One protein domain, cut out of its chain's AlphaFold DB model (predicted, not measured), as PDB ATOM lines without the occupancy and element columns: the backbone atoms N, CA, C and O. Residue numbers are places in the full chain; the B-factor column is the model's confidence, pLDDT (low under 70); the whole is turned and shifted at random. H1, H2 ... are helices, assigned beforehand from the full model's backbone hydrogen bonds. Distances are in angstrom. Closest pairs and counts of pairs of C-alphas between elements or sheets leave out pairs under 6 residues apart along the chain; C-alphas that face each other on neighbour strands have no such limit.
ATOM      1  N   LEU A 149     155.223 241.703 223.644       91.56
ATOM      2  CA  LEU A 149     154.270 240.612 223.835       91.56
ATOM      3  C   LEU A 149     152.816 241.067 223.634       91.56
ATOM      4  O   LEU A 149     152.036 240.370 222.993       91.56
ATOM      5  N   ALA A 150     152.447 242.255 224.125       86.50
ATOM      6  CA  ALA A 150     151.103 242.789 223.912       86.50
ATOM      7  C   ALA A 150     150.832 243.064 222.425       86.50
ATOM      8  O   ALA A 150     149.735 242.774 221.948       86.50
ATOM      9  N   LYS A 151     151.831 243.570 221.686       91.75
ATOM     10  CA  LYS A 151     151.734 243.760 220.230       91.75
ATOM     11  C   LYS A 151     151.579 242.429 219.490       91.75
ATOM     12  O   LYS A 151     150.785 242.369 218.558       91.75
ATOM     13  N   ALA A 152     152.292 241.383 219.908       91.75
ATOM     14  CA  ALA A 152     152.228 240.064 219.280       91.75
ATOM     15  C   ALA A 152     150.883 239.352 219.519       91.75
ATOM     16  O   ALA A 152     150.338 238.760 218.596       91.75
ATOM     17  N   ILE A 153     150.326 239.436 220.734       94.38
ATOM     18  CA  ILE A 153     149.074 238.741 221.088       94.38
ATOM     19  C   ILE A 153     147.842 239.476 220.552       94.38
ATOM     20  O   ILE A 153     146.921 238.849 220.036       94.38
ATOM     21  N   PHE A 154     147.790 240.802 220.705       91.62
ATOM     22  CA  PHE A 154     146.578 241.580 220.424       91.62
ATOM     23  C   PHE A 154     146.661 242.428 219.148       91.62
ATOM     24  O   PHE A 154     145.683 243.078 218.781       91.62
ATOM     25  N   GLY A 155     147.822 242.465 218.494       93.38
ATOM     26  CA  GLY A 155     148.117 243.410 217.423       93.38
ATOM     27  C   GLY A 155     148.547 244.785 217.948       93.38
ATOM     28  O   GLY A 155     148.220 245.200 219.064       93.38
ATOM     29  N   ALA A 156     149.295 245.521 217.122       90.19
ATOM     30  CA  ALA A 156     149.914 246.789 217.512       90.19
ATOM     31  C   ALA A 156     148.897 247.866 217.931       90.19
ATOM     32  O   ALA A 156     149.084 248.517 218.958       90.19
ATOM     33  N   SER A 157     147.800 248.018 217.182       90.38
ATOM     34  CA  SER A 157     146.791 249.060 217.421       90.38
ATOM     35  C   SER A 157     146.034 248.863 218.737       90.38
ATOM     36  O   SER A 157     145.863 249.804 219.514       90.38
ATOM     37  N   TYR A 158     145.605 247.632 219.030       91.94
ATOM     38  CA  TYR A 158     144.898 247.330 220.273       91.94
ATOM     39  C   TYR A 158     145.829 247.399 221.484       91.94
ATOM     40  O   TYR A 158     145.446 247.933 222.528       91.94
ATOM     41  N   ALA A 159     147.064 246.904 221.343       92.25
ATOM     42  CA  ALA A 159     148.074 247.004 222.387       92.25
ATOM     43  C   ALA A 159     148.364 248.470 222.741       92.25
ATOM     44  O   ALA A 159     148.392 248.813 223.924       92.25
ATOM     45  N   GLN A 160     148.498 249.335 221.733       91.81
ATOM     46  CA  GLN A 160     148.693 250.769 221.923       91.81
ATOM     47  C   GLN A 160     147.516 251.413 222.659       91.81
ATOM     48  O   GLN A 160     147.715 252.001 223.717       91.81
ATOM     49  N   ARG A 161     146.280 251.199 222.194       91.31
ATOM     50  CA  ARG A 161     145.087 251.739 222.867       91.31
ATOM     51  C   ARG A 161     144.975 251.271 224.323       91.31
ATOM     52  O   ARG A 161     144.494 251.995 225.192       91.31
ATOM     53  N   ARG A 162     145.387 250.034 224.617       92.31
ATOM     54  CA  ARG A 162     145.405 249.505 225.987       92.31
ATOM     55  C   ARG A 162     146.468 250.189 226.850       92.31
ATOM     56  O   ARG A 162     146.185 250.459 228.017       92.31
ATOM     57  N   ALA A 163     147.653 250.441 226.301       88.94
ATOM     58  CA  ALA A 163     148.718 251.166 226.987       88.94
ATOM     59  C   ALA A 163     148.296 252.614 227.285       88.94
ATOM     60  O   ALA A 163     148.414 253.053 228.426       88.94
ATOM     61  N   GLU A 164     147.678 253.293 226.316       90.88
ATOM     62  CA  GLU A 164     147.119 254.643 226.474       90.88
ATOM     63  C   GLU A 164     146.083 254.698 227.602       90.88
ATOM     64  O   GLU A 164     146.247 255.464 228.545       90.88
ATOM     65  N   ARG A 165     145.085 253.802 227.608       91.19
ATOM     66  CA  ARG A 165     144.098 253.747 228.707       91.19
ATOM     67  C   ARG A 165     144.730 253.494 230.073       91.19
ATOM     68  O   ARG A 165     144.224 253.953 231.093       91.19
ATOM     69  N   LYS A 166     145.784 252.678 230.132       90.62
ATOM     70  CA  LYS A 166     146.488 252.399 231.389       90.62
ATOM     71  C   LYS A 166     147.249 253.637 231.862       90.62
ATOM     72  O   LYS A 166     147.239 253.922 233.056       90.62
ATOM     73  N   HIS A 167     147.868 254.361 230.938       89.50
ATOM     74  CA  HIS A 167     148.526 255.630 231.206       89.50
ATOM     75  C   HIS A 167     147.529 256.692 231.696       89.50
ATOM     76  O   HIS A 167     147.758 257.291 232.741       89.50
ATOM     77  N   GLU A 168     146.381 256.844 231.029       90.88
ATOM     78  CA  GLU A 168     145.296 257.745 231.454       90.88
ATOM     79  C   GLU A 168     144.843 257.459 232.891       90.88
ATOM     80  O   GLU A 168     144.808 258.361 233.720       90.88
ATOM     81  N   LYS A 169     144.594 256.188 233.231       92.06
ATOM     82  CA  LYS A 169     144.213 255.799 234.601       92.06
ATOM     83  C   LYS A 169     145.284 256.114 235.643       92.06
ATOM     84  O   LYS A 169     144.966 256.403 236.793       92.06
ATOM     85  N   ARG A 170     146.564 256.004 235.279       90.25
ATOM     86  CA  ARG A 170     147.661 256.374 236.183       90.25
ATOM     87  C   ARG A 170     147.714 257.879 236.398       90.25
ATOM     88  O   ARG A 170     147.906 258.298 237.533       90.25
ATOM     89  N   LEU A 171     147.515 258.667 235.342       90.50
ATOM     90  CA  LEU A 171     147.424 260.122 235.440       90.50
ATOM     91  C   LEU A 171     146.267 260.559 236.338       90.50
ATOM     92  O   LEU A 171     146.473 261.386 237.220       90.50
ATOM     93  N   GLU A 172     145.089 259.965 236.155       92.62
ATOM     94  CA  GLU A 172     143.914 260.218 236.995       92.62
ATOM     95  C   GLU A 172     144.226 259.939 238.472       92.62
ATOM     96  O   GLU A 172     144.071 260.814 239.320       92.62
ATOM     97  N   ARG A 173     144.806 258.771 238.772       92.44
ATOM     98  CA  ARG A 173     145.210 258.416 240.139       92.44
ATOM     99  C   ARG A 173     146.256 259.370 240.724       92.44
ATOM    100  O   ARG A 173     146.185 259.716 241.900       92.44
ATOM    101  N   LEU A 174     147.249 259.786 239.937       92.50
ATOM    102  CA  LEU A 174     148.236 260.778 240.380       92.50
ATOM    103  C   LEU A 174     147.561 262.108 240.714       92.50
ATOM    104  O   LEU A 174     147.917 262.752 241.701       92.50
ATOM    105  N   GLN A 175     146.573 262.507 239.917       92.56
ATOM    106  CA  GLN A 175     145.819 263.726 240.148       92.56
ATOM    107  C   GLN A 175     145.035 263.664 241.463       92.56
ATOM    108  O   GLN A 175     145.157 264.594 242.260       92.56
ATOM    109  N   GLU A 176     144.349 262.549 241.729       93.31
ATOM    110  CA  GLU A 176     143.657 262.286 242.999       93.31
ATOM    111  C   GLU A 176     144.606 262.352 244.201       93.31
ATOM    112  O   GLU A 176     144.277 262.943 245.228       93.31
ATOM    113  N   ILE A 177     145.805 261.776 244.075       93.56
ATOM    114  CA  ILE A 177     146.827 261.823 245.126       93.56
ATOM    115  C   ILE A 177     147.251 263.270 245.393       93.56
ATOM    116  O   ILE A 177     147.290 263.698 246.547       93.56
ATOM    117  N   HIS A 178     147.548 264.038 244.341       94.12
ATOM    118  CA  HIS A 178     147.889 265.453 244.476       94.12
ATOM    119  C   HIS A 178     146.774 266.244 245.167       94.12
ATOM    120  O   HIS A 178     147.062 267.061 246.043       94.12
ATOM    121  N   ASP A 179     145.519 265.982 244.802       93.19
ATOM    122  CA  ASP A 179     144.365 266.632 245.415       93.19
ATOM    123  C   ASP A 179     144.226 266.229 246.887       93.19
ATOM    124  O   ASP A 179     144.015 267.094 247.732       93.19
ATOM    125  N   ALA A 180     144.407 264.956 247.246       91.44
ATOM    126  CA  ALA A 180     144.345 264.502 248.638       91.44
ATOM    127  C   ALA A 180     145.370 265.222 249.533       91.44
ATOM    128  O   ALA A 180     145.028 265.687 250.619       91.44
ATOM    129  N   TRP A 181     146.605 265.394 249.055       91.94
ATOM    130  CA  TRP A 181     147.612 266.187 249.768       91.94
ATOM    131  C   TRP A 181     147.249 267.672 249.850       91.94
ATOM    132  O   TRP A 181     147.475 268.302 250.885       91.94
ATOM    133  N   LEU A 182     146.632 268.219 248.801       91.94
ATOM    134  CA  LEU A 182     146.161 269.602 248.796       91.94
ATOM    135  C   LEU A 182     145.058 269.832 249.841       91.94
ATOM    136  O   LEU A 182     145.063 270.869 250.500       91.94
ATOM    137  N   HIS A 183     144.164 268.859 250.060       90.06
ATOM    138  CA  HIS A 183     143.152 268.922 251.125       90.06
ATOM    139  C   HIS A 183     143.773 268.979 252.528       90.06
ATOM    140  O   HIS A 183     143.169 269.547 253.435       90.06
ATOM    141  N   LEU A 184     144.978 268.431 252.705       88.06
ATOM    142  CA  LEU A 184     145.762 268.525 253.941       88.06
ATOM    143  C   LEU A 184     146.599 269.817 254.023       88.06
ATOM    144  O   LEU A 184     147.330 270.012 254.990       88.06
ATOM    145  N   GLY A 185     146.500 270.700 253.025       89.25
ATOM    146  CA  GLY A 185     147.225 271.971 252.963       89.25
ATOM    147  C   GLY A 185     148.596 271.896 252.286       89.25
ATOM    148  O   GLY A 185     149.315 272.895 252.276       89.25
ATOM    149  N   ILE A 186     148.971 270.754 251.699       90.06
ATOM    150  CA  ILE A 186     150.277 270.562 251.055       90.06
ATOM    151  C   ILE A 186     150.119 270.558 249.529       90.06
ATOM    152  O   ILE A 186     149.648 269.589 248.933       90.06
ATOM    153  N   ASP A 187     150.578 271.625 248.866       93.19
ATOM    154  CA  ASP A 187     150.575 271.709 247.399       93.19
ATOM    155  C   ASP A 187     151.766 270.955 246.786       93.19
ATOM    156  O   ASP A 187     152.845 271.495 246.512       93.19
ATOM    157  N   THR A 188     151.542 269.667 246.549       92.81
ATOM    158  CA  THR A 188     152.534 268.751 245.975       92.81
ATOM    159  C   THR A 188     152.811 268.996 244.490       92.81
ATOM    160  O   THR A 188     153.884 268.630 244.010       92.81
ATOM    161  N   ARG A 189     151.904 269.655 243.751       93.38
ATOM    162  CA  ARG A 189     152.131 270.003 242.335       93.38
ATOM    163  C   ARG A 189     153.152 271.126 242.221       93.38
ATOM    164  O   ARG A 189     154.090 271.034 241.428       93.38
ATOM    165  N   ARG A 190     153.004 272.164 243.049       93.31
ATOM    166  CA  ARG A 190     153.987 273.255 243.135       93.31
ATOM    167  C   ARG A 190     155.317 272.776 243.699       93.31
ATOM    168  O   ARG A 190     156.353 273.216 243.205       93.31
ATOM    169  N   ALA A 191     155.296 271.881 244.690       90.00
ATOM    170  CA  ALA A 191     156.515 271.280 245.224       90.00
ATOM    171  C   ALA A 191     157.301 270.554 244.120       90.00
ATOM    172  O   ALA A 191     158.478 270.848 243.918       90.00
ATOM    173  N   LEU A 192     156.627 269.715 243.324       90.88
ATOM    174  CA  LEU A 192     157.250 269.005 242.208       90.88
ATOM    175  C   LEU A 192     157.815 269.961 241.145       90.88
ATOM    176  O   LEU A 192     158.951 269.794 240.713       90.88
ATOM    177  N   ALA A 193     157.059 270.996 240.760       91.44
ATOM    178  CA  ALA A 193     157.503 271.985 239.771       91.44
ATOM    179  C   ALA A 193     158.741 272.782 240.220       91.44
ATOM    180  O   ALA A 193     159.520 273.240 239.388       91.44
ATOM    181  N   ARG A 194     158.927 272.943 241.534       92.31
ATOM    182  CA  ARG A 194     160.080 273.625 242.138       92.31
ATOM    183  C   ARG A 194     161.238 272.680 242.472       92.31
ATOM    184  O   ARG A 194     162.215 273.132 243.062       92.31
ATOM    185  N   GLY A 195     161.118 271.387 242.162       89.44
ATOM    186  CA  GLY A 195     162.106 270.374 242.547       89.44
ATOM    187  C   GLY A 195     162.211 270.155 244.060       89.44
ATOM    188  O   GLY A 195     163.239 269.692 244.542       89.44
ATOM    189  N   GLN A 196     161.175 270.515 244.821       89.81
ATOM    190  CA  GLN A 196     161.121 270.301 246.266       89.81
ATOM    191  C   GLN A 196     160.757 268.846 246.583       89.81
ATOM    192  O   GLN A 196     160.044 268.204 245.802       89.81
ATOM    193  N   PRO A 197     161.212 268.315 247.731       89.88
ATOM    194  CA  PRO A 197     160.885 266.956 248.127       89.88
ATOM    195  C   PRO A 197     159.373 266.801 248.315       89.88
ATOM    196  O   PRO A 197     158.706 267.635 248.930       89.88
ATOM    197  N   LEU A 198     158.831 265.712 247.771       91.56
ATOM    198  CA  LEU A 198     157.444 265.326 248.002       91.56
ATOM    199  C   LEU A 198     157.276 264.751 249.419       91.56
ATOM    200  O   LEU A 198     158.240 264.222 249.980       91.56
ATOM    201  N   PRO A 199     156.058 264.803 249.990       87.69
ATOM    202  CA  PRO A 199     155.765 264.179 251.273       87.69
ATOM    203  C   PRO A 199     156.147 262.690 251.311       87.69
ATOM    204  O   PRO A 199     156.022 261.991 250.296       87.69
ATOM    205  N   PRO A 200     156.566 262.172 252.481       85.38
ATOM    206  CA  PRO A 200     156.803 260.745 252.649       85.38
ATOM    207  C   PRO A 200     155.522 259.967 252.339       85.38
ATOM    208  O   PRO A 200     154.415 260.413 252.637       85.38
ATOM    209  N   HIS A 201     155.673 258.802 251.710       87.25
ATOM    210  CA  HIS A 201     154.547 257.999 251.225       87.25
ATOM    211  C   HIS A 201     153.582 258.770 250.306       87.25
ATOM    212  O   HIS A 201     152.389 258.494 250.331       87.25
ATOM    213  N   PHE A 202     154.079 259.690 249.465       90.38
ATOM    214  CA  PHE A 202     153.272 260.491 248.530       90.38
ATOM    215  C   PHE A 202     152.142 259.700 247.844       90.38
ATOM    216  O   PHE A 202     151.003 260.151 247.834       90.38
ATOM    217  N   PHE A 203     152.420 258.487 247.352       89.50
ATOM    218  CA  PHE A 203     151.441 257.630 246.666       89.50
ATOM    219  C   PHE A 203     150.305 257.072 247.544       89.50
ATOM    220  O   PHE A 203     149.339 256.519 247.015       89.50
ATOM    221  N   ASN A 204     150.414 257.200 248.866       89.69
ATOM    222  CA  ASN A 204     149.443 256.758 249.862       89.69
ATOM    223  C   ASN A 204     149.097 257.935 250.793       89.69
ATOM    224  O   ASN A 204     149.569 257.970 251.931       89.69
ATOM    225  N   PRO A 205     148.295 258.909 250.324       86.69
ATOM    226  CA  PRO A 205     147.903 260.040 251.153       86.69
ATOM    227  C   PRO A 205     147.090 259.573 252.377       86.69
ATOM    228  O   PRO A 205     146.326 258.601 252.279       86.69
ATOM    229  N   PRO A 206     147.214 260.255 253.529       84.88
ATOM    230  CA  PRO A 206     146.396 259.984 254.705       84.88
ATOM    231  C   PRO A 206     144.901 260.096 254.387       84.88
ATOM    232  O   PRO A 206     144.458 261.053 253.761       84.88
ATOM    233  N   LYS A 207     144.103 259.139 254.872       84.00
ATOM    234  CA  LYS A 207     142.632 259.138 254.729       84.00
ATOM    235  C   LYS A 207     141.933 259.916 255.849       84.00
ATOM    236  O   LYS A 207     140.865 259.520 256.302       84.00
ATOM    237  N   LEU A 208     142.584 260.959 256.347       81.56
ATOM    238  CA  LEU A 208     142.111 261.770 257.465       81.56
ATOM    239  C   LEU A 208     141.686 263.138 256.943       81.56
ATOM    240  O   LEU A 208     142.237 263.634 255.957       81.56
ATOM    241  N   THR A 209     140.725 263.765 257.610       80.88
ATOM    242  CA  THR A 209     140.427 265.178 257.356       80.88
ATOM    243  C   THR A 209     141.590 266.054 257.827       80.88
ATOM    244  O   THR A 209     142.341 265.673 258.723       80.88
ATOM    245  N   ALA A 210     141.725 267.265 257.278       77.81
ATOM    246  CA  ALA A 210     142.784 268.195 257.683       77.81
ATOM    247  C   ALA A 210     142.811 268.453 259.203       77.81
ATOM    248  O   ALA A 210     143.883 268.535 259.796       77.81
ATOM    249  N   ARG A 211     141.632 268.514 259.843       80.81
ATOM    250  CA  ARG A 211     141.488 268.680 261.300       80.81
ATOM    251  C   ARG A 211     141.977 267.473 262.096       80.81
ATOM    252  O   ARG A 211     142.599 267.632 263.139       80.81
ATOM    253  N   GLU A 212     141.669 266.266 261.634       85.19
ATOM    254  CA  GLU A 212     142.139 265.037 262.282       85.19
ATOM    255  C   GLU A 212     143.643 264.870 262.103       85.19
ATOM    256  O   GLU A 212     144.328 264.439 263.026       85.19
ATOM    257  N   PHE A 213     144.157 265.249 260.932       80.81
ATOM    258  CA  PHE A 213     145.581 265.221 260.649       80.81
ATOM    259  C   PHE A 213     146.348 266.201 261.541       80.81
ATOM    260  O   PHE A 213     147.313 265.790 262.179       80.81
ATOM    261  N   SER A 214     145.892 267.454 261.672       79.94
ATOM    262  CA  SER A 214     146.527 268.423 262.576       79.94
ATOM    263  C   SER A 214     146.493 267.943 264.028       79.94
ATOM    264  O   SER A 214     147.527 267.906 264.681       79.94
ATOM    265  N   ALA A 215     145.343 267.447 264.499       83.75
ATOM    266  CA  ALA A 215     145.220 266.911 265.854       83.75
ATOM    267  C   ALA A 215     146.098 265.669 266.100       83.75
ATOM    268  O   ALA A 215     146.535 265.434 267.225       83.75
ATOM    269  N   ALA A 216     146.341 264.844 265.078       80.94
ATOM    270  CA  ALA A 216     147.247 263.703 265.176       80.94
ATOM    271  C   ALA A 216     148.717 264.145 265.235       80.94
ATOM    272  O   ALA A 216     149.483 263.579 266.013       80.94
ATOM    273  N   VAL A 217     149.094 265.163 264.460       80.81
ATOM    274  CA  VAL A 217     150.438 265.758 264.492       80.81
ATOM    275  C   VAL A 217     150.705 266.421 265.847       80.81
ATOM    276  O   VAL A 217     151.750 266.164 266.440       80.81
ATOM    277  N   ASP A 218     149.736 267.161 266.390       83.38
ATOM    278  CA  ASP A 218     149.840 267.815 267.705       83.38
ATOM    279  C   ASP A 218     150.025 266.812 268.858       83.38
ATOM    280  O   ASP A 218     150.607 267.141 269.882       83.38
ATOM    281  N   ARG A 219     149.545 265.569 268.713       82.81
ATOM    282  CA  ARG A 219     149.755 264.500 269.710       82.81
ATOM    283  C   ARG A 219     151.126 263.835 269.614       82.81
ATOM    284  O   ARG A 219     151.521 263.140 270.547       82.81
ATOM    285  N   LEU A 220     151.792 263.957 268.469       79.38
ATOM    286  CA  LEU A 220     153.085 263.328 268.193       79.38
ATOM    287  C   LEU A 220     154.263 264.263 268.481       79.38
ATOM    288  O   LEU A 220     155.387 263.784 268.614       79.38
ATOM    289  N   LEU A 221     154.017 265.571 268.570       69.81
ATOM    290  CA  LEU A 221     154.998 266.568 268.980       69.81
ATOM    291  C   LEU A 221     154.836 266.826 270.493       69.81
ATOM    292  O   LEU A 221     153.776 267.304 270.889       69.81
TER     293      LEU A 221
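AT A GLANCE: This is residues 149 to 221 of the 222 residues of an uncharacterized protein of Acaromyces ingoldii (UniProt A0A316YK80). One long helix, H2, makes most of the length; short H1 turns a corner at its first end, while short H3 juts off beside its last end and H4 lies beyond that end. The 73 printed residues hold four named helices, H1 to H4 in order, and no named strand: all helix, extended, radius of gyration of the C-alphas 17.9 A, spans 56 by 26 by 16 A.

IN THESE COORDINATES: Find C-alpha 149 at (154.270, 240.612, 223.835), where H1, residues 149 to 154, begins. H2 runs 40.8 A through residues 156 to 183, H3 spans 188 to 193, and H4, 210 to 220, runs 15.5 A to (153.085, 263.328, 268.193).

HOW THE PARTS SIT: H1 and H2 touch only at the corner, C-alphas 151 and 159 being closest at 5.3 A. H2, with residues 178 to 182 alone, touches H3 at a steep tilt of 65 degrees, opposite ways; C-alphas 178 and 188 are closest, 5.9 A. H2 and H4 are close but not clearly touching, C-alphas 183 and 210 being closest at 6.6 A. In each helix every O i to N i+4 pair is within hydrogen-bond range.

THE WHOLE: Residues 164 to 172 stand free; H3 to H4 is a long link of 16 residues. The printed part has no cut, and residue 221 alone has pLDDT under 70.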